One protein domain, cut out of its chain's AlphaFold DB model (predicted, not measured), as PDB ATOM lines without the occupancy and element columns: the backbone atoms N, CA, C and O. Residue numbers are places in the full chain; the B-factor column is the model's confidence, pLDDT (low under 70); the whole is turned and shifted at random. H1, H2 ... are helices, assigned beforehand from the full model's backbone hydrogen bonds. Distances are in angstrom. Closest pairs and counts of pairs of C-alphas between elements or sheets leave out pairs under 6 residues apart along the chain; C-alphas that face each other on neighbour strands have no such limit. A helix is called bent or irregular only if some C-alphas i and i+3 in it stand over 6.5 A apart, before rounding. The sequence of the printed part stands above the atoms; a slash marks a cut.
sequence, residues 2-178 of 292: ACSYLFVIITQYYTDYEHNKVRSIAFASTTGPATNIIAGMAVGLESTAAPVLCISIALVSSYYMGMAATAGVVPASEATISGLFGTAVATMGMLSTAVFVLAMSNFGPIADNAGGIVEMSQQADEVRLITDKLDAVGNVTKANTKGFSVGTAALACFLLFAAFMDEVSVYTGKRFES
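What this domain is: This is residues 2 to 178 of the 292 residues of the protein "H(+)-exporting diphosphatase" of Perkinsus olseni (UniProt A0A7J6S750). What does the model look like? One long helix, H7, runs nearly the whole length of a loose rod; H1, H4 and H5 pack on its middle, and H6 folds back along its first half. H2 and H3 make a hairpin set to one side, away from H6 and H7. What is it built of? The printed part has 177 residues with seven named helices, H1 to H7 in order, and no named strand: all helix. How large is it? It is loose, with a radius of gyration of the C-alphas of 22.0 A and spans of 70 by 34 by 31 A.

Where its parts are: Where do the helices lie? H1, residues 2 to 15, begins at C-alpha 2 (-21.066, -11.393, 73.666); H2 is residues 20 to 31, H3 33 to 46, and H4 49 to 69, 30.0 A long. H5, residues 76 to 95, H6, 98 to 120, and H7, 125 to 172, measure 29.7 A, 33.7 A and 68.1 A, and H7 ends at C-alpha 172 (-46.567, -3.970, 102.503). Which are uneven? H5 is irregular, C-alphas 77 and 80 being 7.7 A apart, and H7 has a kink of 27 degrees near residue 157.

How they stand to each other: What does H1 touch? H1 touches H7, closest C-alphas Val 8 and Asn 144, 5.5 A, at a steep tilt of 46 degrees, and H4, closest C-alphas Phe 7 and Pro 51, 6.2 A; it touches H5 only at their ends, closest C-alphas Ser 4 and Met 94, 5.3 A, and H2 only at the corner by their link, closest C-alphas Tyr 14 and Lys 21, 5.6 A. Which are hairpins? H2 and H3, closest C-alphas Ala 28 and Asn 36, 4.9 A, and H6 and H7, Gly 108 and Gly 138, 3.6 A. Are the backbones complete? Every O i to N i+4 pair is within hydrogen-bond range in H1, H3 and H4, against 5 of 8 in H2, 14 of 16 in H5, 17 of 19 in H6 and 43 of 44 in H7.

The domain as a whole: Which C-alphas are farthest apart? Those of Ala 124 and Gly 173, 71.7 A. Is anything missing or unsure? The printed part has no cut and no long link, and no printed residue is under 70 in pLDDT.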
ATOM      1  N   ALA A   2     -21.115 -12.216  74.888       92.44
ATOM      2  CA  ALA A   2     -21.066 -11.393  73.666       92.44
ATOM      3  C   ALA A   2     -21.168  -9.873  73.925       92.44
ATOM      4  O   ALA A   2     -20.369  -9.108  73.396       92.44
ATOM      5  N   CYS A   3     -22.078  -9.449  74.813       92.06
ATOM      6  CA  CYS A   3     -22.205  -8.048  75.231       92.06
ATOM      7  C   CYS A   3     -20.887  -7.465  75.788       92.06
ATOM      8  O   CYS A   3     -20.498  -6.373  75.400       92.06
ATOM      9  N   SER A   4     -20.131  -8.217  76.599       92.00
ATOM     10  CA  SER A   4     -18.822  -7.770  77.108       92.00
ATOM     11  C   SER A   4     -17.822  -7.503  75.977       92.00
ATOM     12  O   SER A   4     -17.181  -6.454  75.972       92.00
ATOM     13  N   TYR A   5     -17.720  -8.409  75.001       92.31
ATOM     14  CA  TYR A   5     -16.822  -8.228  73.857       92.31
ATOM     15  C   TYR A   5     -17.215  -7.020  73.004       92.31
ATOM     16  O   TYR A   5     -16.354  -6.234  72.616       92.31
ATOM     17  N   LEU A   6     -18.515  -6.832  72.758       94.44
ATOM     18  CA  LEU A   6     -19.012  -5.665  72.032       94.44
ATOM     19  C   LEU A   6     -18.684  -4.364  72.768       94.44
ATOM     20  O   LEU A   6     -18.246  -3.415  72.131       94.44
ATOM     21  N   PHE A   7     -18.814  -4.328  74.096       93.44
ATOM     22  CA  PHE A   7     -18.429  -3.165  74.902       93.44
ATOM     23  C   PHE A   7     -16.960  -2.786  74.724       93.44
ATOM     24  O   PHE A   7     -16.656  -1.602  74.582       93.44
ATOM     25  N   VAL A   8     -16.065  -3.775  74.697       92.25
ATOM     26  CA  VAL A   8     -14.631  -3.556  74.464       92.25
ATOM     27  C   VAL A   8     -14.391  -2.983  73.068       92.25
ATOM     28  O   VAL A   8     -13.732  -1.958  72.946       92.25
ATOM     29  N   ILE A   9     -14.971  -3.587  72.028       94.38
ATOM     30  CA  ILE A   9     -14.790  -3.137  70.636       94.38
ATOM     31  C   ILE A   9     -15.351  -1.725  70.436       94.38
ATOM     32  O   ILE A   9     -14.695  -0.868  69.846       94.38
ATOM     33  N   ILE A  10     -16.559  -1.466  70.942       95.56
ATOM     34  CA  ILE A  10     -17.207  -0.157  70.841       95.56
ATOM     35  C   ILE A  10     -16.368   0.892  71.568       95.56
ATOM     36  O   ILE A  10     -16.074   1.942  71.005       95.56
ATOM     37  N   THR A  11     -15.952   0.616  72.803       95.12
ATOM     38  CA  THR A  11     -15.176   1.582  73.584       95.12
ATOM     39  C   THR A  11     -13.814   1.843  72.942       95.12
ATOM     40  O   THR A  11     -13.416   3.002  72.834       95.12
ATOM     41  N   GLN A  12     -13.147   0.810  72.418       94.94
ATOM     42  CA  GLN A  12     -11.916   0.962  71.644       94.94
ATOM     43  C   GLN A  12     -12.124   1.867  70.423       94.94
ATOM     44  O   GLN A  12     -11.369   2.816  70.241       94.94
ATOM     45  N   TYR A  13     -13.186   1.664  69.641       96.56
ATOM     46  CA  TYR A  13     -13.482   2.499  68.470       96.56
ATOM     47  C   TYR A  13     -13.609   4.001  68.800       96.56
ATOM     48  O   TYR A  13     -13.241   4.853  67.988       96.56
ATOM     49  N   TYR A  14     -14.114   4.335  69.992       97.06
ATOM     50  CA  TYR A  14     -14.297   5.718  70.446       97.06
ATOM     51  C   TYR A  14     -13.101   6.305  71.211       97.06
ATOM     52  O   TYR A  14     -13.093   7.512  71.451       97.06
ATOM     53  N   THR A  15     -12.108   5.498  71.601       96.50
ATOM     54  CA  THR A  15     -11.021   5.942  72.500       96.50
ATOM     55  C   THR A  15      -9.609   5.642  72.012       96.50
ATOM     56  O   THR A  15      -8.661   6.252  72.501       96.50
ATOM     57  N   ASP A  16      -9.459   4.779  71.014       95.62
ATOM     58  CA  ASP A  16      -8.181   4.435  70.405       95.62
ATOM     59  C   ASP A  16      -7.843   5.391  69.245       95.62
ATOM     60  O   ASP A  16      -8.666   5.650  68.359       95.62
ATOM     61  N   TYR A  17      -6.614   5.916  69.242       93.44
ATOM     62  CA  TYR A  17      -6.117   6.879  68.254       93.44
ATOM     63  C   TYR A  17      -5.999   6.295  66.837       93.44
ATOM     64  O   TYR A  17      -5.863   7.041  65.858       93.44
ATOM     65  N   GLU A  18      -6.057   4.971  66.684       93.44
ATOM     66  CA  GLU A  18      -6.099   4.332  65.370       93.44
ATOM     67  C   GLU A  18      -7.433   4.560  64.642       93.44
ATOM     68  O   GLU A  18      -7.492   4.475  63.413       93.44
ATOM     69  N   HIS A  19      -8.487   4.939  65.369       96.25
ATOM     70  CA  HIS A  19      -9.831   5.088  64.829       96.25
ATOM     71  C   HIS A  19     -10.198   6.537  64.490       96.25
ATOM     72  O   HIS A  19      -9.728   7.513  65.080       96.25
ATOM     73  N   ASN A  20     -11.122   6.680  63.537       96.25
ATOM     74  CA  ASN A  20     -11.547   7.977  63.006       96.25
ATOM     75  C   ASN A  20     -12.142   8.913  64.070       96.25
ATOM     76  O   ASN A  20     -12.005  10.126  63.939       96.25
ATOM     77  N   LYS A  21     -12.783   8.372  65.115       96.75
ATOM     78  CA  LYS A  21     -13.418   9.170  66.177       96.75
ATOM     79  C   LYS A  21     -12.407   9.947  67.014       96.75
ATOM     80  O   LYS A  21     -12.646  11.106  67.320       96.75
ATOM     81  N   VAL A  22     -11.261   9.352  67.339       97.06
ATOM     82  CA  VAL A  22     -10.195  10.057  68.065       97.06
ATOM     83  C   VAL A  22      -9.387  10.938  67.115       97.06
ATOM     84  O   VAL A  22      -9.056  12.076  67.450       97.06
ATOM     85  N   ARG A  23      -9.130  10.466  65.887       97.12
ATOM     86  CA  ARG A  23      -8.429  11.257  64.863       97.12
ATOM     87  C   ARG A  23      -9.171  12.538  64.490       97.12
ATOM     88  O   ARG A  23      -8.516  13.539  64.217       97.12
ATOM     89  N   SER A  24     -10.506  12.547  64.503       97.38
ATOM     90  CA  SER A  24     -11.282  13.766  64.246       97.38
ATOM     91  C   SER A  24     -11.122  14.807  65.359       97.38
ATOM     92  O   SER A  24     -11.037  15.995  65.057       97.38
ATOM     93  N   ILE A  25     -11.005  14.379  66.622       97.69
ATOM     94  CA  ILE A  25     -10.704  15.260  67.763       97.69
ATOM     95  C   ILE A  25      -9.290  15.839  67.610       97.69
ATOM     96  O   ILE A  25      -9.099  17.054  67.673       97.69
ATOM     97  N   ALA A  26      -8.306  14.987  67.310       97.12
ATOM     98  CA  ALA A  26      -6.936  15.428  67.055       97.12
ATOM     99  C   ALA A  26      -6.865  16.421  65.879       97.12
ATOM    100  O   ALA A  26      -6.217  17.460  65.980       97.12
ATOM    101  N   PHE A  27      -7.591  16.160  64.790       97.50
ATOM    102  CA  PHE A  27      -7.689  17.081  63.659       97.50
ATOM    103  C   PHE A  27      -8.348  18.411  64.051       97.50
ATOM    104  O   PHE A  27      -7.877  19.469  63.637       97.50
ATOM    105  N   ALA A  28      -9.384  18.394  64.896       97.44
ATOM    106  CA  ALA A  28     -10.031  19.612  65.382       97.44
ATOM    107  C   ALA A  28      -9.055  20.530  66.139       97.44
ATOM    108  O   ALA A  28      -9.174  21.751  66.032       97.44
ATOM    109  N   SER A  29      -8.029  19.974  66.796       96.94
ATOM    110  CA  SER A  29      -6.977  20.760  67.461       96.94
ATOM    111  C   SER A  29      -6.217  21.707  66.519       96.94
ATOM    112  O   SER A  29      -5.697  22.719  66.981       96.94
ATOM    113  N   THR A  30      -6.213  21.462  65.199       97.75
ATOM    114  CA  THR A  30      -5.601  22.368  64.200       97.75
ATOM    115  C   THR A  30      -6.300  23.727  64.095       97.75
ATOM    116  O   THR A  30      -5.699  24.699  63.644       97.75
ATOM    117  N   THR A  31      -7.557  23.811  64.538       96.44
ATOM    118  CA  THR A  31      -8.370  25.040  64.517       96.44
ATOM    119  C   THR A  31      -8.502  25.691  65.901       96.44
ATOM    120  O   THR A  31      -9.095  26.762  66.022       96.44
ATOM    121  N   GLY A  32      -7.908  25.084  66.936       96.31
ATOM    122  CA  GLY A  32      -7.773  25.642  68.282       96.31
ATOM    123  C   GLY A  32      -8.454  24.833  69.400       96.31
ATOM    124  O   GLY A  32      -9.118  23.824  69.157       96.31
ATOM    125  N   PRO A  33      -8.316  25.270  70.668       97.31
ATOM    126  CA  PRO A  33      -8.859  24.545  71.820       97.31
ATOM    127  C   PRO A  33     -10.391  24.438  71.833       97.31
ATOM    128  O   PRO A  33     -10.932  23.437  72.296       97.31
ATOM    129  N   ALA A  34     -11.099  25.453  71.323       97.75
ATOM    130  CA  ALA A  34     -12.562  25.487  71.341       97.75
ATOM    131  C   ALA A  34     -13.174  24.382  70.467       97.75
ATOM    132  O   ALA A  34     -14.041  23.636  70.918       97.75
ATOM    133  N   THR A  35     -12.689  24.237  69.235       97.25
ATOM    134  CA  THR A  35     -13.134  23.194  68.303       97.25
ATOM    135  C   THR A  35     -12.733  21.802  68.780       97.25
ATOM    136  O   THR A  35     -13.529  20.876  68.649       97.25
ATOM    137  N   ASN A  36     -11.567  21.658  69.417       97.94
ATOM    138  CA  ASN A  36     -11.163  20.411  70.067       97.94
ATOM    139  C   ASN A  36     -12.139  19.982  71.180       97.94
ATOM    140  O   ASN A  36     -12.574  18.831  71.210       97.94
ATOM    141  N   ILE A  37     -12.539  20.906  72.064       97.88
ATOM    142  CA  ILE A  37     -13.521  20.627  73.128       97.88
ATOM    143  C   ILE A  37     -14.881  20.249  72.531       97.88
ATOM    144  O   ILE A  37     -15.491  19.279  72.978       97.88
ATOM    145  N   ILE A  38     -15.349  20.977  71.511       97.62
ATOM    146  CA  ILE A  38     -16.627  20.687  70.839       97.62
ATOM    147  C   ILE A  38     -16.599  19.289  70.209       97.62
ATOM    148  O   ILE A  38     -17.527  18.510  70.424       97.62
ATOM    149  N   ALA A  39     -15.532  18.951  69.479       97.94
ATOM    150  CA  ALA A  39     -15.371  17.635  68.866       97.94
ATOM    151  C   ALA A  39     -15.337  16.521  69.923       97.94
ATOM    152  O   ALA A  39     -16.056  15.532  69.791       97.94
ATOM    153  N   GLY A  40     -14.567  16.703  71.000       97.75
ATOM    154  CA  GLY A  40     -14.488  15.738  72.099       97.75
ATOM    155  C   GLY A  40     -15.829  15.520  72.803       97.75
ATOM    156  O   GLY A  40     -16.226  14.378  73.027       97.75
ATOM    157  N   MET A  41     -16.569  16.596  73.090       97.56
ATOM    158  CA  MET A  41     -17.910  16.514  73.679       97.56
ATOM    159  C   MET A  41     -18.894  15.790  72.756       97.56
ATOM    160  O   MET A  41     -19.647  14.937  73.221       97.56
ATOM    161  N   ALA A  42     -18.874  16.091  71.455       98.00
ATOM    162  CA  ALA A  42     -19.740  15.438  70.478       98.00
ATOM    163  C   ALA A  42     -19.468  13.928  70.393       98.00
ATOM    164  O   ALA A  42     -20.399  13.133  70.509       98.00
ATOM    165  N   VAL A  43     -18.196  13.531  70.271       97.81
ATOM    166  CA  VAL A  43     -17.786  12.116  70.244       97.81
ATOM    167  C   VAL A  43     -18.155  11.412  71.554       97.81
ATOM    168  O   VAL A  43     -18.666  10.294  71.525       97.81
ATOM    169  N   GLY A  44     -17.957  12.071  72.699       96.12
ATOM    170  CA  GLY A  44     -18.340  11.540  74.008       96.12
ATOM    171  C   GLY A  44     -19.844  11.280  74.126       96.12
ATOM    172  O   GLY A  44     -20.242  10.190  74.535       96.12
ATOM    173  N   LEU A  45     -20.683  12.234  73.714       96.69
ATOM    174  CA  LEU A  45     -22.143  12.077  73.719       96.69
ATOM    175  C   LEU A  45     -22.603  10.962  72.765       96.69
ATOM    176  O   LEU A  45     -23.434  10.134  73.145       96.69
ATOM    177  N   GLU A  46     -22.023  10.894  71.564       97.25
ATOM    178  CA  GLU A  46     -22.321   9.856  70.566       97.25
ATOM    179  C   GLU A  46     -21.938   8.450  71.059       97.25
ATOM    180  O   GLU A  46     -22.675   7.488  70.827       97.25
ATOM    181  N   SER A  47     -20.825   8.329  71.793       95.88
ATOM    182  CA  SER A  47     -20.290   7.043  72.264       95.88
ATOM    183  C   SER A  47     -21.239   6.255  73.171       95.88
ATOM    184  O   SER A  47     -21.058   5.053  73.349       95.88
ATOM    185  N   THR A  48     -22.276   6.898  73.711       94.44
ATOM    186  CA  THR A  48     -23.265   6.260  74.591       94.44
ATOM    187  C   THR A  48     -24.306   5.425  73.837       94.44
ATOM    188  O   THR A  48     -24.852   4.475  74.400       94.44
ATOM    189  N   ALA A  49     -24.543   5.704  72.551       95.81
ATOM    190  CA  ALA A  49     -25.632   5.094  71.788       95.81
ATOM    191  C   ALA A  49     -25.448   3.580  71.572       95.81
ATOM    192  O   ALA A  49     -26.337   2.788  71.886       95.81
ATOM    193  N   ALA A  50     -24.288   3.158  71.059       95.88
ATOM    194  CA  ALA A  50     -24.029   1.747  70.764       95.88
ATOM    195  C   ALA A  50     -23.979   0.853  72.026       95.88
ATOM    196  O   ALA A  50     -24.585  -0.223  72.002       95.88
ATOM    197  N   PRO A  51     -23.349   1.267  73.148       94.69
ATOM    198  CA  PRO A  51     -23.408   0.527  74.408       94.69
ATOM    199  C   PRO A  51     -24.835   0.346  74.939       94.69
ATOM    200  O   PRO A  51     -25.196  -0.764  75.331       94.69
ATOM    201  N   VAL A  52     -25.669   1.394  74.900       94.38
ATOM    202  CA  VAL A  52     -27.071   1.316  75.348       94.38
ATOM    203  C   VAL A  52     -27.866   0.335  74.490       94.38
ATOM    204  O   VAL A  52     -28.557  -0.524  75.034       94.38
ATOM    205  N   LEU A  53     -27.720   0.379  73.163       95.44
ATOM    206  CA  LEU A  53     -28.356  -0.598  72.272       95.44
ATOM    207  C   LEU A  53     -27.915  -2.033  72.588       95.44
ATOM    208  O   LEU A  53     -28.741  -2.945  72.615       95.44
ATOM    209  N   CYS A  54     -26.626  -2.233  72.869       94.94
ATOM    210  CA  CYS A  54     -26.084  -3.541  73.221       94.94
ATOM    211  C   CYS A  54     -26.692  -4.086  74.527       94.94
ATOM    212  O   CYS A  54     -27.094  -5.251  74.564       94.94
ATOM    213  N   ILE A  55     -26.820  -3.250  75.565       93.56
ATOM    214  CA  ILE A  55     -27.482  -3.622  76.829       93.56
ATOM    215  C   ILE A  55     -28.957  -3.940  76.588       93.56
ATOM    216  O   ILE A  55     -29.431  -4.973  77.051       93.56
ATOM    217  N   SER A  56     -29.680  -3.097  75.845       94.19
ATOM    218  CA  SER A  56     -31.108  -3.291  75.570       94.19
ATOM    219  C   SER A  56     -31.377  -4.620  74.867       94.19
ATOM    220  O   SER A  56     -32.256  -5.376  75.280       94.19
ATOM    221  N   ILE A  57     -30.577  -4.951  73.848       94.94
ATOM    222  CA  ILE A  57     -30.668  -6.243  73.157       94.94
ATOM    223  C   ILE A  57     -30.335  -7.384  74.121       94.94
ATOM    224  O   ILE A  57     -31.051  -8.385  74.145       94.94
ATOM    225  N   ALA A  58     -29.285  -7.250  74.937       93.75
ATOM    226  CA  ALA A  58     -28.891  -8.276  75.898       93.75
ATOM    227  C   ALA A  58     -29.979  -8.534  76.954       93.75
ATOM    228  O   ALA A  58     -30.296  -9.694  77.214       93.75
ATOM    229  N   LEU A  59     -30.589  -7.490  77.519       92.31
ATOM    230  CA  LEU A  59     -31.676  -7.602  78.498       92.31
ATOM    231  C   LEU A  59     -32.898  -8.291  77.898       92.31
ATOM    232  O   LEU A  59     -33.349  -9.302  78.428       92.31
ATOM    233  N   VAL A  60     -33.397  -7.786  76.768       93.81
ATOM    234  CA  VAL A  60     -34.606  -8.324  76.131       93.81
ATOM    235  C   VAL A  60     -34.389  -9.772  75.694       93.81
ATOM    236  O   VAL A  60     -35.204 -10.637  76.010       93.81
ATOM    237  N   SER A  61     -33.278 -10.062  75.009       94.75
ATOM    238  CA  SER A  61     -32.989 -11.426  74.550       94.75
ATOM    239  C   SER A  61     -32.820 -12.399  75.714       94.75
ATOM    240  O   SER A  61     -33.446 -13.454  75.702       94.75
ATOM    241  N   SER A  62     -32.049 -12.047  76.747       93.81
ATOM    242  CA  SER A  62     -31.836 -12.934  77.897       93.81
ATOM    243  C   SER A  62     -33.104 -13.175  78.713       93.81
ATOM    244  O   SER A  62     -33.326 -14.304  79.149       93.81
ATOM    245  N   TYR A  63     -33.967 -12.166  78.854       91.62
ATOM    246  CA  TYR A  63     -35.255 -12.305  79.526       91.62
ATOM    247  C   TYR A  63     -36.161 -13.311  78.803       91.62
ATOM    248  O   TYR A  63     -36.604 -14.298  79.392       91.62
ATOM    249  N   TYR A  64     -36.384 -13.128  77.498       92.69
ATOM    250  CA  TYR A  64     -37.244 -14.036  76.733       92.69
ATOM    251  C   TYR A  64     -36.629 -15.427  76.550       92.69
ATOM    252  O   TYR A  64     -37.354 -16.420  76.569       92.69
ATOM    253  N   MET A  65     -35.302 -15.533  76.433       92.62
ATOM    254  CA  MET A  65     -34.619 -16.829  76.421       92.62
ATOM    255  C   MET A  65     -34.778 -17.567  77.753       92.62
ATOM    256  O   MET A  65     -34.985 -18.777  77.740       92.62
ATOM    257  N   GLY A  66     -34.732 -16.858  78.886       91.19
ATOM    258  CA  GLY A  66     -35.001 -17.431  80.206       91.19
ATOM    259  C   GLY A  66     -36.413 -18.007  80.309       91.19
ATOM    260  O   GLY A  66     -36.581 -19.148  80.729       91.19
ATOM    261  N   MET A  67     -37.418 -17.261  79.836       89.19
ATOM    262  CA  MET A  67     -38.805 -17.744  79.769       89.19
ATOM    263  C   MET A  67     -38.966 -18.958  78.843       89.19
ATOM    264  O   MET A  67     -39.687 -19.897  79.171       89.19
ATOM    265  N   ALA A  68     -38.309 -18.949  77.680       89.25
ATOM    266  CA  ALA A  68     -38.390 -20.044  76.717       89.25
ATOM    267  C   ALA A  68     -37.705 -21.320  77.227       89.25
ATOM    268  O   ALA A  68     -38.199 -22.419  76.985       89.25
ATOM    269  N   ALA A  69     -36.595 -21.186  77.956       87.38
ATOM    270  CA  ALA A  69     -35.842 -22.316  78.495       87.38
ATOM    271  C   ALA A  69     -36.610 -23.103  79.569       87.38
ATOM    272  O   ALA A  69     -36.355 -24.291  79.750       87.38
ATOM    273  N   THR A  70     -37.548 -22.464  80.271       81.56
ATOM    274  CA  THR A  70     -38.366 -23.102  81.314       81.56
ATOM    275  C   THR A  70     -39.800 -23.387  80.868       81.56
ATOM    276  O   THR A  70     -40.616 -23.862  81.667       81.56
ATOM    277  N   ALA A  71     -40.112 -23.145  79.590       79.00
ATOM    278  CA  ALA A  71     -41.430 -23.380  79.021       79.00
ATOM    279  C   ALA A  71     -41.838 -24.856  79.184       79.00
ATOM    280  O   ALA A  71     -41.174 -25.763  78.686       79.00
ATOM    281  N   GLY A  72     -42.940 -25.093  79.901       73.88
ATOM    282  CA  GLY A  72     -43.460 -26.437  80.183       73.88
ATOM    283  C   GLY A  72     -42.894 -27.110  81.440       73.88
ATOM    284  O   GLY A  72     -43.388 -28.170  81.813       73.88
ATOM    285  N   VAL A  73     -41.913 -26.498  82.112       78.88
ATOM    286  CA  VAL A  73     -41.375 -26.963  83.407       78.88
ATOM    287  C   VAL A  73     -41.895 -26.099  84.553       78.88
ATOM    288  O   VAL A  73     -42.281 -26.619  85.597       78.88
ATOM    289  N   VAL A  74     -41.928 -24.781  84.352       78.00
ATOM    290  CA  VAL A  74     -42.390 -23.808  85.348       78.00
ATOM    291  C   VAL A  74     -43.826 -23.380  85.013       78.00
ATOM    292  O   VAL A  74     -44.125 -23.135  83.837       78.00
ATOM    293  N   PRO A  75     -44.738 -23.283  86.001       77.44
ATOM    294  CA  PRO A  75     -46.086 -22.772  85.778       77.44
ATOM    295  C   PRO A  75     -46.067 -21.378  85.143       77.44
ATOM    296  O   PRO A  75     -45.232 -20.540  85.477       77.44
ATOM    297  N   ALA A  76     -47.038 -21.086  84.275       73.25
ATOM    298  CA  ALA A  76     -47.128 -19.784  83.606       73.25
ATOM    299  C   ALA A  76     -47.208 -18.594  84.589       73.25
ATOM    300  O   ALA A  76     -46.794 -17.490  84.247       73.25
ATOM    301  N   SER A  77     -47.684 -18.825  85.819       70.12
ATOM    302  CA  SER A  77     -47.713 -17.836  86.904       70.12
ATOM    303  C   SER A  77     -46.328 -17.383  87.381       70.12
ATOM    304  O   SER A  77     -46.221 -16.310  87.963       70.12
ATOM    305  N   GLU A  78     -45.278 -18.167  87.127       73.25
ATOM    306  CA  GLU A  78     -43.895 -17.906  87.554       73.25
ATOM    307  C   GLU A  78     -42.950 -17.631  86.371       73.25
ATOM    308  O   GLU A  78     -41.732 -17.530  86.530       73.25
ATOM    309  N   ALA A  79     -43.494 -17.457  85.164       73.44
ATOM    310  CA  ALA A  79     -42.696 -17.226  83.960       73.44
ATOM    311  C   ALA A  79     -41.797 -15.975  84.076       73.44
ATOM    312  O   ALA A  79     -40.666 -15.977  83.588       73.44
ATOM    313  N   THR A  80     -42.245 -14.940  84.796       78.19
ATOM    314  CA  THR A  80     -41.457 -13.732  85.095       78.19
ATOM    315  C   THR A  80     -40.168 -14.051  85.855       78.19
ATOM    316  O   THR A  80     -39.118 -13.496  85.540       78.19
ATOM    317  N   ILE A  81     -40.210 -14.994  86.804       81.56
ATOM    318  CA  ILE A  81     -39.036 -15.408  87.591       81.56
ATOM    319  C   ILE A  81     -37.992 -16.046  86.672       81.56
ATOM    320  O   ILE A  81     -36.801 -15.767  86.790       81.56
ATOM    321  N   SER A  82     -38.436 -16.845  85.700       85.88
ATOM    322  CA  SER A  82     -37.535 -17.457  84.717       85.88
ATOM    323  C   SER A  82     -36.884 -16.420  83.800       85.88
ATOM    324  O   SER A  82     -35.702 -16.537  83.477       85.88
ATOM    325  N   GLY A  83     -37.623 -15.375  83.414       88.44
ATOM    326  CA  GLY A  83     -37.068 -14.252  82.660       88.44
ATOM    327  C   GLY A  83     -36.024 -13.460  83.454       88.44
ATOM    328  O   GLY A  83     -34.925 -13.217  82.957       88.44
ATOM    329  N   LEU A  84     -36.324 -13.125  84.713       87.38
ATOM    330  CA  LEU A  84     -35.379 -12.469  85.630       87.38
ATOM    331  C   LEU A  84     -34.135 -13.332  85.892       87.38
ATOM    332  O   LEU A  84     -33.014 -12.827  85.938       87.38
ATOM    333  N   PHE A  85     -34.298 -14.649  86.009       88.75
ATOM    334  CA  PHE A  85     -33.164 -15.562  86.117       88.75
ATOM    335  C   PHE A  85     -32.311 -15.555  84.840       88.75
ATOM    336  O   PHE A  85     -31.082 -15.525  84.914       88.75
ATOM    337  N   GLY A  86     -32.939 -15.506  83.661       91.31
ATOM    338  CA  GLY A  86     -32.248 -15.359  82.379       91.31
ATOM    339  C   GLY A  86     -31.371 -14.104  82.313       91.31
ATOM    340  O   GLY A  86     -30.201 -14.188  81.924       91.31
ATOM    341  N   THR A  87     -31.882 -12.952  82.762       91.31
ATOM    342  CA  THR A  87     -31.094 -11.707  82.825       91.31
ATOM    343  C   THR A  87     -29.978 -11.782  83.874       91.31
ATOM    344  O   THR A  87     -28.874 -11.285  83.629       91.31
ATOM    345  N   ALA A  88     -30.192 -12.472  85.001       90.88
ATOM    346  CA  ALA A  88     -29.152 -12.735  86.000       90.88
ATOM    347  C   ALA A  88     -28.004 -13.586  85.435       90.88
ATOM    348  O   ALA A  88     -26.832 -13.222  85.570       90.88
ATOM    349  N   VAL A  89     -28.318 -14.670  84.722       91.56
ATOM    350  CA  VAL A  89     -27.317 -15.510  84.043       91.56
ATOM    351  C   VAL A  89     -26.574 -14.716  82.966       91.56
ATOM    352  O   VAL A  89     -25.350 -14.819  82.859       91.56
ATOM    353  N   ALA A  90     -27.268 -13.874  82.196       92.12
ATOM    354  CA  ALA A  90     -26.628 -13.002  81.211       92.12
ATOM    355  C   ALA A  90     -25.670 -11.988  81.857       92.12
ATOM    356  O   ALA A  90     -24.569 -11.781  81.337       92.12
ATOM    357  N   THR A  91     -26.050 -11.424  83.007       91.31
ATOM    358  CA  THR A  91     -25.207 -10.529  83.820       91.31
ATOM    359  C   THR A  91     -23.945 -11.250  84.291       91.31
ATOM    360  O   THR A  91     -22.837 -10.760  84.066       91.31
ATOM    361  N   MET A  92     -24.079 -12.464  84.836       91.69
ATOM    362  CA  MET A  92     -22.935 -13.307  85.212       91.69
ATOM    363  C   MET A  92     -22.044 -13.628  84.009       91.69
ATOM    364  O   MET A  92     -20.821 -13.557  84.091       91.69
ATOM    365  N   GLY A  93     -22.645 -13.900  82.850       92.38
ATOM    366  CA  GLY A  93     -21.911 -14.106  81.608       92.38
ATOM    367  C   GLY A  93     -21.232 -12.843  81.068       92.38
ATOM    368  O   GLY A  93     -20.342 -12.962  80.232       92.38
ATOM    369  N   MET A  94     -21.658 -11.632  81.434       91.50
ATOM    370  CA  MET A  94     -20.902 -10.406  81.146       91.50
ATOM    371  C   MET A  94     -19.733 -10.266  82.124       91.50
ATOM    372  O   MET A  94     -18.634  -9.934  81.697       91.50
ATOM    373  N   LEU A  95     -19.952 -10.582  83.404       91.31
ATOM    374  CA  LEU A  95     -18.950 -10.511  84.471       91.31
ATOM    375  C   LEU A  95     -17.881 -11.611  84.417       91.31
ATOM    376  O   LEU A  95     -16.819 -11.437  85.005       91.31
ATOM    377  N   SER A  96     -18.096 -12.710  83.692       93.06
ATOM    378  CA  SER A  96     -17.112 -13.800  83.592       93.06
ATOM    379  C   SER A  96     -15.759 -13.356  83.020       93.06
ATOM    380  O   SER A  96     -14.730 -13.951  83.331       93.06
ATOM    381  N   THR A  97     -15.734 -12.285  82.224       90.56
ATOM    382  CA  THR A  97     -14.514 -11.681  81.666       90.56
ATOM    383  C   THR A  97     -13.969 -10.526  82.511       90.56
ATOM    384  O   THR A  97     -12.939  -9.948  82.154       90.56
ATOM    385  N   ALA A  98     -14.605 -10.189  83.640       91.00
ATOM    386  CA  ALA A  98     -14.236  -9.039  84.465       91.00
ATOM    387  C   ALA A  98     -12.783  -9.108  84.946       91.00
ATOM    388  O   ALA A  98     -12.112  -8.083  84.972       91.00
ATOM    389  N   VAL A  99     -12.264 -10.303  85.253       92.19
ATOM    390  CA  VAL A  99     -10.860 -10.488  85.665       92.19
ATOM    391  C   VAL A  99      -9.895  -9.963  84.598       92.19
ATOM    392  O   VAL A  99      -8.953  -9.247  84.926       92.19
ATOM    393  N   PHE A 100     -10.156 -10.250  83.320       91.06
ATOM    394  CA  PHE A 100      -9.324  -9.765  82.218       91.06
ATOM    395  C   PHE A 100      -9.462  -8.252  82.030       91.06
ATOM    396  O   PHE A 100      -8.459  -7.561  81.869       91.06
ATOM    397  N   VAL A 101     -10.689  -7.724  82.094       91.00
ATOM    398  CA  VAL A 101     -10.947  -6.279  81.963       91.00
ATOM    399  C   VAL A 101     -10.262  -5.495  83.086       91.00
ATOM    400  O   VAL A 101      -9.589  -4.503  82.818       91.00
ATOM    401  N   LEU A 102     -10.361  -5.968  84.329       90.69
ATOM    402  CA  LEU A 102      -9.724  -5.349  85.493       90.69
ATOM    403  C   LEU A 102      -8.195  -5.457  85.440       90.69
ATOM    404  O   LEU A 102      -7.510  -4.481  85.740       90.69
ATOM    405  N   ALA A 103      -7.649  -6.597  85.004       91.62
ATOM    406  CA  ALA A 103      -6.207  -6.747  84.804       91.62
ATOM    407  C   ALA A 103      -5.673  -5.733  83.774       91.62
ATOM    408  O   ALA A 103      -4.682  -5.052  84.033       91.62
ATOM    409  N   MET A 104      -6.374  -5.565  82.648       89.31
ATOM    410  CA  MET A 104      -6.045  -4.547  81.644       89.31
ATOM    411  C   MET A 104      -6.237  -3.114  82.165       89.31
ATOM    412  O   MET A 104      -5.515  -2.211  81.747       89.31
ATOM    413  N   SER A 105      -7.180  -2.888  83.081       91.06
ATOM    414  CA  SER A 105      -7.357  -1.591  83.745       91.06
ATOM    415  C   SER A 105      -6.124  -1.197  84.549       91.06
ATOM    416  O   SER A 105      -5.622  -0.083  84.415       91.06
ATOM    417  N   ASN A 106      -5.603  -2.139  85.339       91.69
ATOM    418  CA  ASN A 106      -4.444  -1.920  86.202       91.69
ATOM    419  C   ASN A 106      -3.155  -1.702  85.405       91.69
ATOM    420  O   ASN A 106      -2.258  -1.009  85.881       91.69
ATOM    421  N   PHE A 107      -3.070  -2.242  84.187       91.38
ATOM    422  CA  PHE A 107      -1.954  -1.980  83.281       91.38
ATOM    423  C   PHE A 107      -1.781  -0.481  82.980       91.38
ATOM    424  O   PHE A 107      -0.650   0.000  82.961       91.38
ATOM    425  N   GLY A 108      -2.874   0.278  82.818       90.31
ATOM    426  CA  GLY A 108      -2.806   1.697  82.455       90.31
ATOM    427  C   GLY A 108      -2.033   2.559  83.464       90.31
ATOM    428  O   GLY A 108      -1.035   3.164  83.084       90.31
ATOM    429  N   PRO A 109      -2.424   2.598  84.752       93.38
ATOM    430  CA  PRO A 109      -1.681   3.331  85.779       93.38
ATOM    431  C   PRO A 109      -0.238   2.849  85.986       93.38
ATOM    432  O   PRO A 109       0.612   3.635  86.398       93.38
ATOM    433  N   ILE A 110       0.060   1.570  85.723       94.88
ATOM    434  CA  ILE A 110       1.434   1.051  85.796       94.88
ATOM    435  C   ILE A 110       2.284   1.656  84.672       94.88
ATOM    436  O   ILE A 110       3.380   2.143  84.945       94.88
ATOM    437  N   ALA A 111       1.777   1.658  83.436       94.25
ATOM    438  CA  ALA A 111       2.468   2.233  82.283       94.25
ATOM    439  C   ALA A 111       2.667   3.754  82.419       94.25
ATOM    440  O   ALA A 111       3.771   4.242  82.182       94.25
ATOM    441  N   ASP A 112       1.640   4.475  82.873       94.81
ATOM    442  CA  ASP A 112       1.681   5.923  83.133       94.81
ATOM    443  C   ASP A 112       2.768   6.277  84.170       94.81
ATOM    444  O   ASP A 112       3.683   7.060  83.906       94.81
ATOM    445  N   ASN A 113       2.768   5.588  85.320       95.81
ATOM    446  CA  ASN A 113       3.793   5.779  86.351       95.81
ATOM    447  C   ASN A 113       5.200   5.409  85.861       95.81
ATOM    448  O   ASN A 113       6.163   6.094  86.209       95.81
ATOM    449  N   ALA A 114       5.336   4.348  85.060       96.00
ATOM    450  CA  ALA A 114       6.616   3.982  84.461       96.00
ATOM    451  C   ALA A 114       7.135   5.099  83.544       96.00
ATOM    452  O   ALA A 114       8.296   5.485  83.670       96.00
ATOM    453  N   GLY A 115       6.277   5.676  82.697       95.69
ATOM    454  CA  GLY A 115       6.621   6.839  81.876       95.69
ATOM    455  C   GLY A 115       7.047   8.039  82.724       95.69
ATOM    456  O   GLY A 115       8.069   8.667  82.441       95.69
ATOM    457  N   GLY A 116       6.320   8.332  83.806       95.25
ATOM    458  CA  GLY A 116       6.691   9.382  84.757       95.25
ATOM    459  C   GLY A 116       8.070   9.163  85.392       95.25
ATOM    460  O   GLY A 116       8.861  10.098  85.475       95.25
ATOM    461  N   ILE A 117       8.394   7.931  85.799       97.06
ATOM    462  CA  ILE A 117       9.719   7.581  86.344       97.06
ATOM    463  C   ILE A 117      10.807   7.742  85.279       97.06
ATOM    464  O   ILE A 117      11.859   8.303  85.579       97.06
ATOM    465  N   VAL A 118      10.567   7.274  84.052       96.69
ATOM    466  CA  VAL A 118      11.493   7.399  82.912       96.69
ATOM    467  C   VAL A 118      11.839   8.866  82.651       96.69
ATOM    468  O   VAL A 118      13.020   9.197  82.562       96.69
ATOM    469  N   GLU A 119      10.833   9.744  82.640       94.81
ATOM    470  CA  GLU A 119      11.006  11.194  82.474       94.81
ATOM    471  C   GLU A 119      11.797  11.809  83.641       94.81
ATOM    472  O   GLU A 119      12.818  12.466  83.450       94.81
ATOM    473  N   MET A 120      11.374  11.539  84.882       94.31
ATOM    474  CA  MET A 120      12.005  12.104  86.083       94.31
ATOM    475  C   MET A 120      13.433  11.593  86.326       94.31
ATOM    476  O   MET A 120      14.202  12.249  87.026       94.31
ATOM    477  N   SER A 121      13.787  10.427  85.780       95.75
ATOM    478  CA  SER A 121      15.128   9.834  85.878       95.75
ATOM    479  C   SER A 121      15.994  10.061  84.637       95.75
ATOM    480  O   SER A 121      17.068   9.465  84.554       95.75
ATOM    481  N   GLN A 122      15.550  10.917  83.705       93.62
ATOM    482  CA  GLN A 122      16.294  11.330  82.506       93.62
ATOM    483  C   GLN A 122      16.834  10.143  81.691       93.62
ATOM    484  O   GLN A 122      17.982  10.140  81.244       93.62
ATOM    485  N   GLN A 123      16.023   9.092  81.544       95.88
ATOM    486  CA  GLN A 123      16.383   7.955  80.698       95.88
ATOM    487  C   GLN A 123      16.361   8.351  79.216       95.88
ATOM    488  O   GLN A 123      15.829   9.393  78.845       95.88
ATOM    489  N   ALA A 124      16.929   7.502  78.357       96.12
ATOM    490  CA  ALA A 124      16.959   7.747  76.918       96.12
ATOM    491  C   ALA A 124      15.546   7.881  76.313       96.12
ATOM    492  O   ALA A 124      14.638   7.125  76.671       96.12
ATOM    493  N   ASP A 125      15.401   8.772  75.326       94.31
ATOM    494  CA  ASP A 125      14.133   9.067  74.635       94.31
ATOM    495  C   ASP A 125      13.449   7.816  74.058       94.31
ATOM    496  O   ASP A 125      12.222   7.721  74.014       94.31
ATOM    497  N   GLU A 126      14.231   6.812  73.653       95.56
ATOM    498  CA  GLU A 126      13.724   5.528  73.159       95.56
ATOM    499  C   GLU A 126      12.881   4.791  74.213       95.56
ATOM    500  O   GLU A 126      11.855   4.191  73.885       95.56
ATOM    501  N   VAL A 127      13.270   4.876  75.490       95.06
ATOM    502  CA  VAL A 127      12.526   4.283  76.611       95.06
ATOM    503  C   VAL A 127      11.218   5.042  76.827       95.06
ATOM    504  O   VAL A 127      10.174   4.414  77.029       95.06
ATOM    505  N   ARG A 128      11.244   6.377  76.700       94.19
ATOM    506  CA  ARG A 128      10.047   7.224  76.795       94.19
ATOM    507  C   ARG A 128       9.044   6.898  75.689       94.19
ATOM    508  O   ARG A 128       7.874   6.659  75.987       94.19
ATOM    509  N   LEU A 129       9.515   6.750  74.451       94.31
ATOM    510  CA  LEU A 129       8.719   6.328  73.292       94.31
ATOM    511  C   LEU A 129       8.022   4.977  73.498       94.31
ATOM    512  O   LEU A 129       6.889   4.787  73.048       94.31
ATOM    513  N   ILE A 130       8.682   4.030  74.170       95.06
ATOM    514  CA  ILE A 130       8.064   2.752  74.539       95.06
ATOM    515  C   ILE A 130       6.965   2.992  75.578       95.06
ATOM    516  O   ILE A 130       5.841   2.528  75.383       95.06
ATOM    517  N   THR A 131       7.249   3.734  76.652       94.88
ATOM    518  CA  THR A 131       6.255   3.993  77.707       94.88
ATOM    519  C   THR A 131       5.054   4.802  77.222       94.88
ATOM    520  O   THR A 131       3.941   4.496  77.631       94.88
ATOM    521  N   ASP A 132       5.231   5.745  76.293       93.44
ATOM    522  CA  ASP A 132       4.130   6.525  75.713       93.44
ATOM    523  C   ASP A 132       3.179   5.640  74.899       93.44
ATOM    524  O   ASP A 132       1.959   5.780  74.987       93.44
ATOM    525  N   LYS A 133       3.715   4.665  74.148       93.81
ATOM    526  CA  LYS A 133       2.885   3.665  73.457       93.81
ATOM    527  C   LYS A 133       2.106   2.803  74.450       93.81
ATOM    528  O   LYS A 133       0.939   2.500  74.209       93.81
ATOM    529  N   LEU A 134       2.732   2.415  75.562       94.94
ATOM    530  CA  LEU A 134       2.074   1.628  76.606       94.94
ATOM    531  C   LEU A 134       0.988   2.437  77.333       94.94
ATOM    532  O   LEU A 134      -0.095   1.901  77.556       94.94
ATOM    533  N   ASP A 135       1.220   3.714  77.653       94.69
ATOM    534  CA  ASP A 135       0.195   4.577  78.256       94.69
ATOM    535  C   ASP A 135      -0.967   4.840  77.291       94.69
ATOM    536  O   ASP A 135      -2.129   4.779  77.693       94.69
ATOM    537  N   ALA A 136      -0.698   5.019  75.993       93.44
ATOM    538  CA  ALA A 136      -1.755   5.148  74.991       93.44
ATOM    539  C   ALA A 136      -2.689   3.922  74.984       93.44
ATOM    540  O   ALA A 136      -3.912   4.080  75.019       93.44
ATOM    541  N   VAL A 137      -2.133   2.703  75.042       93.00
ATOM    542  CA  VAL A 137      -2.919   1.468  75.224       93.00
ATOM    543  C   VAL A 137      -3.641   1.476  76.576       93.00
ATOM    544  O   VAL A 137      -4.828   1.156  76.655       93.00
ATOM    545  N   GLY A 138      -2.959   1.900  77.639       93.38
ATOM    546  CA  GLY A 138      -3.518   2.055  78.981       93.38
ATOM    547  C   GLY A 138      -4.730   2.990  79.047       93.38
ATOM    548  O   GLY A 138      -5.672   2.745  79.801       93.38
ATOM    549  N   ASN A 139      -4.754   4.056  78.249       94.31
ATOM    550  CA  ASN A 139      -5.875   4.991  78.162       94.31
ATOM    551  C   ASN A 139      -7.129   4.321  77.580       94.31
ATOM    552  O   ASN A 139      -8.224   4.492  78.130       94.31
ATOM    553  N   VAL A 140      -6.960   3.478  76.560       94.06
ATOM    554  CA  VAL A 140      -8.043   2.668  75.980       94.06
ATOM    555  C   VAL A 140      -8.547   1.626  76.982       94.06
ATOM    556  O   VAL A 140      -9.755   1.489  77.186       94.06
ATOM    557  N   THR A 141      -7.658   0.918  77.686       93.19
ATOM    558  CA  THR A 141      -8.082  -0.108  78.657       93.19
ATOM    559  C   THR A 141      -8.765   0.490  79.893       93.19
ATOM    560  O   THR A 141      -9.752  -0.074  80.391       93.19
ATOM    561  N   LYS A 142      -8.325   1.673  80.350       93.31
ATOM    562  CA  LYS A 142      -9.017   2.476  81.377       93.31
ATOM    563  C   LYS A 142     -10.442   2.814  80.928       93.31
ATOM    564  O   LYS A 142     -11.381   2.676  81.716       93.31
ATOM    565  N   ALA A 143     -10.627   3.218  79.670       93.94
ATOM    566  CA  ALA A 143     -11.952   3.493  79.122       93.94
ATOM    567  C   ALA A 143     -12.818   2.229  79.020       93.94
ATOM    568  O   ALA A 143     -13.960   2.249  79.482       93.94
ATOM    569  N   ASN A 144     -12.267   1.116  78.518       92.75
ATOM    570  CA  ASN A 144     -12.962  -0.176  78.441       92.75
ATOM    571  C   ASN A 144     -13.515  -0.599  79.802       92.75
ATOM    572  O   ASN A 144     -14.654  -1.049  79.898       92.75
ATOM    573  N   THR A 145     -12.733  -0.404  80.866       92.06
ATOM    574  CA  THR A 145     -13.164  -0.724  82.232       92.06
ATOM    575  C   THR A 145     -14.342   0.143  82.662       92.06
ATOM    576  O   THR A 145     -15.327  -0.385  83.164       92.06
ATOM    577  N   LYS A 146     -14.286   1.459  82.417       92.69
ATOM    578  CA  LYS A 146     -15.392   2.376  82.739       92.69
ATOM    579  C   LYS A 146     -16.670   1.991  81.993       92.69
ATOM    580  O   LYS A 146     -17.723   1.883  82.617       92.69
ATOM    581  N   GLY A 147     -16.574   1.734  80.687       90.62
ATOM    582  CA  GLY A 147     -17.710   1.289  79.876       90.62
ATOM    583  C   GLY A 147     -18.284  -0.039  80.374       90.62
ATOM    584  O   GLY A 147     -19.492  -0.163  80.567       90.62
ATOM    585  N   PHE A 148     -17.420  -1.014  80.656       91.69
ATOM    586  CA  PHE A 148     -17.810  -2.318  81.192       91.69
ATOM    587  C   PHE A 148     -18.505  -2.210  82.557       91.69
ATOM    588  O   PHE A 148     -19.544  -2.840  82.766       91.69
ATOM    589  N   SER A 149     -17.987  -1.388  83.473       91.06
ATOM    590  CA  SER A 149     -18.616  -1.130  84.774       91.06
ATOM    591  C   SER A 149     -20.002  -0.505  84.624       91.06
ATOM    592  O   SER A 149     -20.926  -0.928  85.307       91.06
ATOM    593  N   VAL A 150     -20.181   0.445  83.701       89.62
ATOM    594  CA  VAL A 150     -21.500   1.042  83.428       89.62
ATOM    595  C   VAL A 150     -22.467   0.008  82.847       89.62
ATOM    596  O   VAL A 150     -23.603  -0.091  83.305       89.62
ATOM    597  N   GLY A 151     -22.028  -0.798  81.877       89.25
ATOM    598  CA  GLY A 151     -22.891  -1.809  81.263       89.25
ATOM    599  C   GLY A 151     -23.312  -2.915  82.228       89.25
ATOM    600  O   GLY A 151     -24.485  -3.281  82.279       89.25
ATOM    601  N   THR A 152     -22.382  -3.401  83.050       89.94
ATOM    602  CA  THR A 152     -22.689  -4.386  84.099       89.94
ATOM    603  C   THR A 152     -23.581  -3.801  85.193       89.94
ATOM    604  O   THR A 152     -24.508  -4.480  85.632       89.94
ATOM    605  N   ALA A 153     -23.372  -2.539  85.584       90.00
ATOM    606  CA  ALA A 153     -24.242  -1.844  86.528       90.00
ATOM    607  C   ALA A 153     -25.673  -1.698  85.991       90.00
ATOM    608  O   ALA A 153     -26.613  -1.925  86.742       90.00
ATOM    609  N   ALA A 154     -25.858  -1.396  84.702       88.56
ATOM    610  CA  ALA A 154     -27.186  -1.301  84.094       88.56
ATOM    611  C   ALA A 154     -27.941  -2.644  84.117       88.56
ATOM    612  O   ALA A 154     -29.120  -2.686  84.470       88.56
ATOM    613  N   LEU A 155     -27.259  -3.754  83.803       86.56
ATOM    614  CA  LEU A 155     -27.844  -5.096  83.906       86.56
ATOM    615  C   LEU A 155     -28.205  -5.455  85.355       86.56
ATOM    616  O   LEU A 155     -29.295  -5.960  85.621       86.56
ATOM    617  N   ALA A 156     -27.311  -5.152  86.300       87.88
ATOM    618  CA  ALA A 156     -27.558  -5.362  87.721       87.88
ATOM    619  C   ALA A 156     -28.704  -4.484  88.247       87.88
ATOM    620  O   ALA A 156     -29.484  -4.939  89.078       87.88
ATOM    621  N   CYS A 157     -28.848  -3.257  87.741       88.62
ATOM    622  CA  CYS A 157     -29.908  -2.332  88.131       88.62
ATOM    623  C   CYS A 157     -31.297  -2.909  87.841       88.62
ATOM    624  O   CYS A 157     -32.174  -2.826  88.691       88.62
ATOM    625  N   PHE A 158     -31.488  -3.573  86.694       85.62
ATOM    626  CA  PHE A 158     -32.753  -4.243  86.380       85.62
ATOM    627  C   PHE A 158     -33.102  -5.349  87.395       85.62
ATOM    628  O   PHE A 158     -34.253  -5.477  87.809       85.62
ATOM    629  N   LEU A 159     -32.104  -6.117  87.846       86.12
ATOM    630  CA  LEU A 159     -32.289  -7.154  88.869       86.12
ATOM    631  C   LEU A 159     -32.580  -6.556  90.246       86.12
ATOM    632  O   LEU A 159     -33.483  -7.019  90.938       86.12
ATOM    633  N   LEU A 160     -31.833  -5.522  90.634       87.75
ATOM    634  CA  LEU A 160     -32.040  -4.808  91.894       87.75
ATOM    635  C   LEU A 160     -33.410  -4.131  91.933       87.75
ATOM    636  O   LEU A 160     -34.049  -4.126  92.978       87.75
ATOM    637  N   PHE A 161     -33.883  -3.617  90.800       87.44
ATOM    638  CA  PHE A 161     -35.223  -3.063  90.660       87.44
ATOM    639  C   PHE A 161     -36.300  -4.133  90.877       87.44
ATOM    640  O   PHE A 161     -37.215  -3.925  91.669       87.44
ATOM    641  N   ALA A 162     -36.168  -5.304  90.248       85.31
ATOM    642  CA  ALA A 162     -37.090  -6.417  90.476       85.31
ATOM    643  C   ALA A 162     -37.076  -6.894  91.941       85.31
ATOM    644  O   ALA A 162     -38.137  -7.071  92.536       85.31
ATOM    645  N   ALA A 163     -35.889  -7.030  92.540       88.38
ATOM    646  CA  ALA A 163     -35.736  -7.389  93.949       88.38
ATOM    647  C   ALA A 163     -36.342  -6.332  94.889       88.38
ATOM    648  O   ALA A 163     -36.987  -6.674  95.874       88.38
ATOM    649  N   PHE A 164     -36.190  -5.046  94.567       90.38
ATOM    650  CA  PHE A 164     -36.818  -3.957  95.310       90.38
ATOM    651  C   PHE A 164     -38.347  -4.058  95.279       90.38
ATOM    652  O   PHE A 164     -38.991  -3.903  96.316       90.38
ATOM    653  N   MET A 165     -38.936  -4.335  94.111       89.06
ATOM    654  CA  MET A 165     -40.387  -4.485  93.986       89.06
ATOM    655  C   MET A 165     -40.929  -5.665  94.806       89.06
ATOM    656  O   MET A 165     -41.975  -5.548  95.455       89.06
ATOM    657  N   ASP A 166     -40.202  -6.782  94.810       88.00
ATOM    658  CA  ASP A 166     -40.534  -7.966  95.603       88.00
ATOM    659  C   ASP A 166     -40.476  -7.668  97.110       88.00
ATOM    660  O   ASP A 166     -41.450  -7.877  97.835       88.00
ATOM    661  N   GLU A 167     -39.397  -7.037  97.573       91.25
ATOM    662  CA  GLU A 167     -39.218  -6.681  98.983       91.25
ATOM    663  C   GLU A 167     -40.308  -5.703  99.471       91.25
ATOM    664  O   GLU A 167     -40.875  -5.855 100.558       91.25
ATOM    665  N   VAL A 168     -40.681  -4.719  98.643       90.81
ATOM    666  CA  VAL A 168     -41.816  -3.822  98.925       90.81
ATOM    667  C   VAL A 168     -43.124  -4.608  99.017       90.81
ATOM    668  O   VAL A 168     -43.951  -4.311  99.888       90.81
ATOM    669  N   SER A 169     -43.324  -5.615  98.164       90.00
ATOM    670  CA  SER A 169     -44.518  -6.462  98.211       90.00
ATOM    671  C   SER A 169     -44.622  -7.213  99.536       90.00
ATOM    672  O   SER A 169     -45.684  -7.215 100.168       90.00
ATOM    673  N   VAL A 170     -43.505  -7.784  99.992       89.69
ATOM    674  CA  VAL A 170     -43.405  -8.513 101.261       89.69
ATOM    675  C   VAL A 170     -43.705  -7.594 102.447       89.69
ATOM    676  O   VAL A 170     -44.578  -7.909 103.257       89.69
ATOM    677  N   TYR A 171     -43.060  -6.425 102.538       88.69
ATOM    678  CA  TYR A 171     -43.265  -5.516 103.674       88.69
ATOM    679  C   TYR A 171     -44.648  -4.877 103.720       88.69
ATOM    680  O   TYR A 171     -45.159  -4.579 104.800       88.69
ATOM    681  N   THR A 172     -45.248  -4.612 102.561       85.69
ATOM    682  CA  THR A 172     -46.567  -3.970 102.503       85.69
ATOM    683  C   THR A 172     -47.717  -4.972 102.575       85.69
ATOM    684  O   THR A 172     -48.858  -4.557 102.789       85.69
ATOM    685  N   GLY A 173     -47.443  -6.268 102.378       85.88
ATOM    686  CA  GLY A 173     -48.460  -7.310 102.224       85.88
ATOM    687  C   GLY A 173     -49.342  -7.118 100.985       85.88
ATOM    688  O   GLY A 173     -50.411  -7.722 100.886       85.88
ATOM    689  N   LYS A 174     -48.937  -6.242 100.055       84.75
ATOM    690  CA  LYS A 174     -49.662  -5.897  98.830       84.75
ATOM    691  C   LYS A 174     -48.770  -6.189  97.638       84.75
ATOM    692  O   LYS A 174     -47.609  -5.810  97.633       84.75
ATOM    693  N   ARG A 175     -49.327  -6.807  96.602       83.12
ATOM    694  CA  ARG A 175     -48.585  -7.112  95.376       83.12
ATOM    695  C   ARG A 175     -48.132  -5.810  94.697       83.12
ATOM    696  O   ARG A 175     -48.973  -4.981  94.348       83.12
ATOM    697  N   PHE A 176     -46.825  -5.632  94.534       85.38
ATOM    698  CA  PHE A 176     -46.198  -4.471  93.910       85.38
ATOM    699  C   PHE A 176     -45.464  -4.910  92.641       85.38
ATOM    700  O   PHE A 176     -44.303  -5.296  92.682       85.38
ATOM    701  N   GLU A 177     -46.173  -4.910  91.511       81.12
ATOM    702  CA  GLU A 177     -45.661  -5.498  90.258       81.12
ATOM    703  C   GLU A 177     -45.391  -4.485  89.155       81.12
ATOM    704  O   GLU A 177     -44.743  -4.804  88.160       81.12
ATOM    705  N   SER A 178     -45.944  -3.284  89.289       85.62
ATOM    706  CA  SER A 178     -45.882  -2.275  88.248       85.62
ATOM    707  C   SER A 178     -45.614  -0.897  88.827       85.62
ATOM    708  O   SER A 178     -46.102  -0.515  89.893       85.62
TER     709      SER A 178